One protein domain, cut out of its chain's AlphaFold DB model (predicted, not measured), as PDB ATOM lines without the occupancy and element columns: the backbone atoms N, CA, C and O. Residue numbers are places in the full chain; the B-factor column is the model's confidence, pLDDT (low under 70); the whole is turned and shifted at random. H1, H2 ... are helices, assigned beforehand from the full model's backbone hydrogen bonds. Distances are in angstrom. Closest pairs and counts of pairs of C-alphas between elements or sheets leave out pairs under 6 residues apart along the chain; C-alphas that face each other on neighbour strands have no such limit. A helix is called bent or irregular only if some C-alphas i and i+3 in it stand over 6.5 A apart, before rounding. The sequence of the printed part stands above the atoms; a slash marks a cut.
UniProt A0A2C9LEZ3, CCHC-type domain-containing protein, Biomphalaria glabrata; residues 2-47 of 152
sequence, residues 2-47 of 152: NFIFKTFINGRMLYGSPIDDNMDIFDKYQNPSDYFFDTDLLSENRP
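This is residues 2 to 47 of the 152 residues of the protein "CCHC-type domain-containing protein" of Biomphalaria glabrata (UniProt A0A2C9LEZ3). Picture a long U laid on its side: one straight helix, H1, makes one arm, and after a wide loop the chain folds back through three short helices, H2, H3 and H4, which follow one another in a bent path, with its corner at H3, and make the other arm. H4 packs on H1, while H2 lies out toward the closed end of the U, where residues 16 to 24, of which 16 belongs to H1, stand free. The printed part has 46 residues, with four named helices in the order H1, H2, H3, H4 and no named strand; its class is all helix. It is only just compact, close to loose, with a radius of gyration of the C-alphas of 11.3 A, and its outline is elongated, spanning 33 by 19 by 13 A.

Start with the longest helix, H1, residues 3 to 16: find C-alpha 3 at (-2.719, 37.613, 107.291), and from there the helix runs 19.7 A to C-alpha 16 at (-3.767, 47.416, 90.249). Look next at H4, residues 39 to 42, 5.0 A long, which ends at C-alpha 42 at (-0.349, 46.189, 102.754). Before it comes H3, residues 32 to 36, 6.5 A long, and before that H2, residues 25 to 28, 5.3 A long.

Begin at H1, where residues 6 to 11 alone touch H4; the closest C-alphas, those of Thr 7 and Leu 42, are 5.1 A apart. Move along H1 to residues 11 to 15, which alone touch H3, and only just, with 3 pairs of C-alphas within 8 A; the closest are those of Leu 14 and Phe 36, 6.7 A apart. H3 and H4 meet only through their link. Farther out, H2 and H3 are close but not clearly touching; their closest C-alphas, those of Ile 25 and Tyr 35, are 7.6 A apart. H2 is apart from H1 and from H4. In the backbone, every O i to N i+4 pair is within hydrogen-bond range in H1 and H3. H2 and H4 are too short for such a pair; the one O i to N i+3 pair of H2 is within range, and that of H4 is not.

The two C-alphas farthest apart are those of Asn 2 and Asn 22, at 33.3 A, while those of Asn 2 and Pro 47, the first and last printed, are 9.2 A apart. The printed part has no cut. The link from H1 to H2, 8 residues, is short; those from H2 to H3 and from H3 to H4 are tight. In the B-factor column you will find a mean pLDDT of the printed part of 83.8; residues 21 to 26, of which 25 and 26 belong to H2, are under 70.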
ATOM      1  N   ASN A   2      -6.894  35.224 106.790       86.31
ATOM      2  CA  ASN A   2      -5.477  34.909 107.027       86.31
ATOM      3  C   ASN A   2      -4.598  36.120 106.658       86.31
ATOM      4  O   ASN A   2      -4.846  36.731 105.617       86.31
ATOM      5  N   PHE A   3      -3.600  36.450 107.483       88.56
ATOM      6  CA  PHE A   3      -2.719  37.613 107.291       88.56
ATOM      7  C   PHE A   3      -2.156  37.658 105.865       88.56
ATOM      8  O   PHE A   3      -2.323  38.651 105.170       88.56
ATOM      9  N   ILE A   4      -1.622  36.528 105.395       89.69
ATOM     10  CA  ILE A   4      -0.996  36.403 104.074       89.69
ATOM     11  C   ILE A   4      -1.988  36.758 102.956       89.69
ATOM     12  O   ILE A   4      -1.676  37.565 102.088       89.69
ATOM     13  N   PHE A   5      -3.205  36.204 102.993       91.56
ATOM     14  CA  PHE A   5      -4.209  36.479 101.960       91.56
ATOM     15  C   PHE A   5      -4.633  37.946 101.944       91.56
ATOM     16  O   PHE A   5      -4.745  38.529 100.871       91.56
ATOM     17  N   LYS A   6      -4.838  38.552 103.118       91.00
ATOM     18  CA  LYS A   6      -5.235  39.959 103.205       91.00
ATOM     19  C   LYS A   6      -4.131  40.877 102.674       91.00
ATOM     20  O   LYS A   6      -4.431  41.797 101.921       91.00
ATOM     21  N   THR A   7      -2.869  40.545 102.950       92.75
ATOM     22  CA  THR A   7      -1.716  41.259 102.391       92.75
ATOM     23  C   THR A   7      -1.677  41.218 100.869       92.75
ATOM     24  O   THR A   7      -1.504  42.256 100.236       92.75
ATOM     25  N   PHE A   8      -1.898  40.054 100.255       93.94
ATOM     26  CA  PHE A   8      -1.921  39.957  98.792       93.94
ATOM     27  C   PHE A   8      -3.123  40.657  98.156       93.94
ATOM     28  O   PHE A   8      -2.985  41.241  97.083       93.94
ATOM     29  N   ILE A   9      -4.291  40.626  98.803       92.94
ATOM     30  CA  ILE A   9      -5.476  41.352  98.328       92.94
ATOM     31  C   ILE A   9      -5.209  42.860  98.342       92.94
ATOM     32  O   ILE A   9      -5.429  43.521  97.330       92.94
ATOM     33  N   ASN A  10      -4.675  43.389  99.444       92.44
ATOM     34  CA  ASN A  10      -4.343  44.808  99.557       92.44
ATOM     35  C   ASN A  10      -3.252  45.207  98.559       92.44
ATOM     36  O   ASN A  10      -3.406  46.194  97.846       92.44
ATOM     37  N   GLY A  11      -2.204  44.388  98.426       93.81
ATOM     38  CA  GLY A  11      -1.167  44.590  97.417       93.81
ATOM     39  C   GLY A  11      -1.749  44.668  96.009       93.81
ATOM     40  O   GLY A  11      -1.474  45.617  95.284       93.81
ATOM     41  N   ARG A  12      -2.632  43.737  95.630       94.19
ATOM     42  CA  ARG A  12      -3.309  43.793  94.328       94.19
ATOM     43  C   ARG A  12      -4.041  45.119  94.114       94.19
ATOM     44  O   ARG A  12      -4.004  45.628  93.001       94.19
ATOM     45  N   MET A  13      -4.699  45.665  95.134       90.12
ATOM     46  CA  MET A  13      -5.390  46.952  95.010       90.12
ATOM     47  C   MET A  13      -4.409  48.121  94.850       90.12
ATOM     48  O   MET A  13      -4.647  48.975  94.001       90.12
ATOM     49  N   LEU A  14      -3.294  48.122  95.587       90.25
ATOM     50  CA  LEU A  14      -2.234  49.135  95.488       90.25
ATOM     51  C   LEU A  14      -1.551  49.172  94.118       90.25
ATOM     52  O   LEU A  14      -1.333  50.246  93.573       90.25
ATOM     53  N   TYR A  15      -1.204  48.008  93.564       89.69
ATOM     54  CA  TYR A  15      -0.528  47.922  92.263       89.69
ATOM     55  C   TYR A  15      -1.497  47.932  91.075       89.69
ATOM     56  O   TYR A  15      -1.087  48.199  89.950       89.69
ATOM     57  N   GLY A  16      -2.761  47.566  91.300       88.44
ATOM     58  CA  GLY A  16      -3.767  47.416  90.249       88.44
ATOM     59  C   GLY A  16      -4.619  48.657  90.009       88.44
ATOM     60  O   GLY A  16      -5.331  48.697  89.008       88.44
ATOM     61  N   SER A  17      -4.558  49.644  90.905       85.25
ATOM     62  CA  SER A  17      -5.276  50.910  90.760       85.25
ATOM     63  C   SER A  17      -4.291  51.981  90.289       85.25
ATOM     64  O   SER A  17      -3.239  52.129  90.918       85.25
ATOM     65  N   PRO A  18      -4.572  52.702  89.187       81.94
ATOM     66  CA  PRO A  18      -3.729  53.815  88.774       81.94
ATOM     67  C   PRO A  18      -3.657  54.846  89.902       81.94
ATOM     68  O   PRO A  18      -4.650  55.119  90.574       81.94
ATOM     69  N   ILE A  19      -2.455  55.367  90.134       75.38
ATOM     70  CA  ILE A  19      -2.226  56.429  91.108       75.38
ATOM     71  C   ILE A  19      -2.773  57.711  90.486       75.38
ATOM     72  O   ILE A  19      -2.343  58.080  89.395       75.38
ATOM     73  N   ASP A  20      -3.724  58.364  91.149       71.44
ATOM     74  CA  ASP A  20      -4.208  59.665  90.699       71.44
ATOM     75  C   ASP A  20      -3.082  60.697  90.836       71.44
ATOM     76  O   ASP A  20      -2.529  60.877  91.921       71.44
ATOM     77  N   ASP A  21      -2.767  61.416  89.756       66.44
ATOM     78  CA  ASP A  21      -1.703  62.436  89.739       66.44
ATOM     79  C   ASP A  21      -1.964  63.599  90.724       66.44
ATOM     80  O   ASP A  21      -1.055  64.354  91.054       66.44
ATOM     81  N   ASN A  22      -3.204  63.729  91.216       64.62
ATOM     82  CA  ASN A  22      -3.628  64.719  92.215       64.62
ATOM     83  C   ASN A  22      -3.473  64.241  93.669       64.62
ATOM     84  O   ASN A  22      -4.002  64.872  94.585       64.62
ATOM     85  N   MET A  23      -2.820  63.106  93.905       65.94
ATOM     86  CA  MET A  23      -2.544  62.630  95.253       65.94
ATOM     87  C   MET A  23      -1.190  63.142  95.753       65.94
ATOM     88  O   MET A  23      -0.153  62.856  95.155       65.94
ATOM     89  N   ASP A  24      -1.190  63.740  96.949       67.25
ATOM     90  CA  ASP A  24      -0.007  64.115  97.755       67.25
ATOM     91  C   ASP A  24       0.860  62.899  98.182       67.25
ATOM     92  O   ASP A  24       1.673  62.959  99.107       67.25
ATOM     93  N   ILE A  25       0.708  61.746  97.523       69.94
ATOM     94  CA  ILE A  25       1.533  60.551  97.721       69.94
ATOM     95  C   ILE A  25       3.010  60.898  97.511       69.94
ATOM     96  O   ILE A  25       3.855  60.429  98.273       69.94
ATOM     97  N   PHE A  26       3.324  61.755  96.536       68.69
ATOM     98  CA  PHE A  26       4.696  62.194  96.275       68.69
ATOM     99  C   PHE A  26       5.266  63.121  97.359       68.69
ATOM    100  O   PHE A  26       6.485  63.190  97.504       68.69
ATOM    101  N   ASP A  27       4.417  63.759  98.171       80.25
ATOM    102  CA  ASP A  27       4.860  64.576  99.306       80.25
ATOM    103  C   ASP A  27       5.139  63.719 100.548       80.25
ATOM    104  O   ASP A  27       6.045  64.010 101.332       80.25
ATOM    105  N   LYS A  28       4.386  62.624 100.730       81.75
ATOM    106  CA  LYS A  28       4.574  61.699 101.860       81.75
ATOM    107  C   LYS A  28       5.671  60.659 101.611       81.75
ATOM    108  O   LYS A  28       6.318  60.223 102.566       81.75
ATOM    109  N   TYR A  29       5.882  60.248 100.362       84.81
ATOM    110  CA  TYR A  29       6.837  59.202  99.998       84.81
ATOM    111  C   TYR A  29       7.902  59.743  99.045       84.81
ATOM    112  O   TYR A  29       7.638  60.036  97.884       84.81
ATOM    113  N   GLN A  30       9.149  59.788  99.522       83.44
ATOM    114  CA  GLN A  30      10.300  60.232  98.728       83.44
ATOM    115  C   GLN A  30      10.554  59.332  97.505       83.44
ATOM    116  O   GLN A  30      11.107  59.788  96.506       83.44
ATOM    117  N   ASN A  31      10.195  58.043  97.594       86.75
ATOM    118  CA  ASN A  31      10.356  57.063  96.524       86.75
ATOM    119  C   ASN A  31       9.048  56.282  96.316       86.75
ATOM    120  O   ASN A  31       8.457  55.842  97.304       86.75
ATOM    121  N   PRO A  32       8.653  55.973  95.064       84.44
ATOM    122  CA  PRO A  32       7.470  55.152  94.788       84.44
ATOM    123  C   PRO A  32       7.501  53.784  95.482       84.44
ATOM    124  O   PRO A  32       6.474  53.274  95.918       84.44
ATOM    125  N   SER A  33       8.688  53.191  95.630       87.44
ATOM    126  CA  SER A  33       8.858  51.916  96.333       87.44
ATOM    127  C   SER A  33       8.379  51.969  97.784       87.44
ATOM    128  O   SER A  33       7.808  50.994  98.264       87.44
ATOM    129  N   ASP A  34       8.583  53.093  98.475       89.44
ATOM    130  CA  ASP A  34       8.205  53.231  99.884       89.44
ATOM    131  C   ASP A  34       6.677  53.223 100.048       89.44
ATOM    132  O   ASP A  34       6.173  52.707 101.039       89.44
ATOM    133  N   TYR A  35       5.947  53.724  99.047       88.38
ATOM    134  CA  TYR A  35       4.486  53.659  98.983       88.38
ATOM    135  C   TYR A  35       3.995  52.226  98.745       88.38
ATOM    136  O   TYR A  35       3.175  51.701  99.495       88.38
ATOM    137  N   PHE A  36       4.533  51.555  97.724       90.00
ATOM    138  CA  PHE A  36       4.078  50.217  97.344       90.00
ATOM    139  C   PHE A  36       4.379  49.134  98.388       90.00
ATOM    140  O   PHE A  36       3.637  48.158  98.493       90.00
ATOM    141  N   PHE A  37       5.466  49.296  99.144       91.50
ATOM    142  CA  PHE A  37       5.881  48.366 100.194       91.50
ATOM    143  C   PHE A  37       5.572  48.874 101.606       91.50
ATOM    144  O   PHE A  37       6.099  48.328 102.582       91.50
ATOM    145  N   ASP A  38       4.705  49.882 101.734       89.62
ATOM    146  CA  ASP A  38       4.246  50.340 103.036       89.62
ATOM    147  C   ASP A  38       3.483  49.208 103.736       89.62
ATOM    148  O   ASP A  38       2.475  48.681 103.251       89.62
ATOM    149  N   THR A  39       3.996  48.808 104.898       89.38
ATOM    150  CA  THR A  39       3.431  47.701 105.667       89.38
ATOM    151  C   THR A  39       2.039  48.039 106.178       89.38
ATOM    152  O   THR A  39       1.238  47.118 106.303       89.38
ATOM    153  N   ASP A  40       1.732  49.316 106.408       87.75
ATOM    154  CA  ASP A  40       0.433  49.753 106.921       87.75
ATOM    155  C   ASP A  40      -0.639  49.733 105.821       87.75
ATOM    156  O   ASP A  40      -1.799  49.405 106.073       87.75
ATOM    157  N   LEU A  41      -0.243  49.997 104.570       89.56
ATOM    158  CA  LEU A  41      -1.124  49.894 103.404       89.56
ATOM    159  C   LEU A  41      -1.333  48.431 102.983       89.56
ATOM    160  O   LEU A  41      -2.437  48.015 102.621       89.56
ATOM    161  N   LEU A  42      -0.284  47.612 103.078       91.12
ATOM    162  CA  LEU A  42      -0.349  46.189 102.754       91.12
ATOM    163  C   LEU A  42      -0.962  45.349 103.881       91.12
ATOM    164  O   LEU A  42      -1.552  44.304 103.614       91.12
ATOM    165  N   SER A  43      -0.845  45.752 105.145       88.31
ATOM    166  CA  SER A  43      -1.311  44.954 106.277       88.31
ATOM    167  C   SER A  43      -1.740  45.797 107.477       88.31
ATOM    168  O   SER A  43      -0.977  46.579 108.018       88.31
ATOM    169  N   GLU A  44      -2.951  45.555 107.976       73.56
ATOM    170  CA  GLU A  44      -3.506  46.320 109.105       73.56
ATOM    171  C   GLU A  44      -2.794  46.057 110.445       73.56
ATOM    172  O   GLU A  44      -2.922  46.848 111.370       73.56
ATOM    173  N   ASN A  45      -2.091  44.925 110.598       70.50
ATOM    174  CA  ASN A  45      -1.365  44.555 111.817       70.50
ATOM    175  C   ASN A  45      -0.253  43.559 111.493       70.50
ATOM    176  O   ASN A  45      -0.477  42.629 110.714       70.50
ATOM    177  N   ARG A  46       0.901  43.647 112.174       70.19
ATOM    178  CA  ARG A  46       1.911  42.579 112.101       70.19
ATOM    179  C   ARG A  46       1.293  41.237 112.509       70.19
ATOM    180  O   ARG A  46       0.548  41.181 113.490       70.19
ATOM    181  N   PRO A  47       1.631  40.142 111.805       71.81
ATOM    182  CA  PRO A  47       1.086  38.841 112.137       71.81
ATOM    183  C   PRO A  47       1.543  38.497 113.550       71.81
ATOM    184  O   PRO A  47       2.747  38.417 113.816       71.81
TER     185      PRO A  47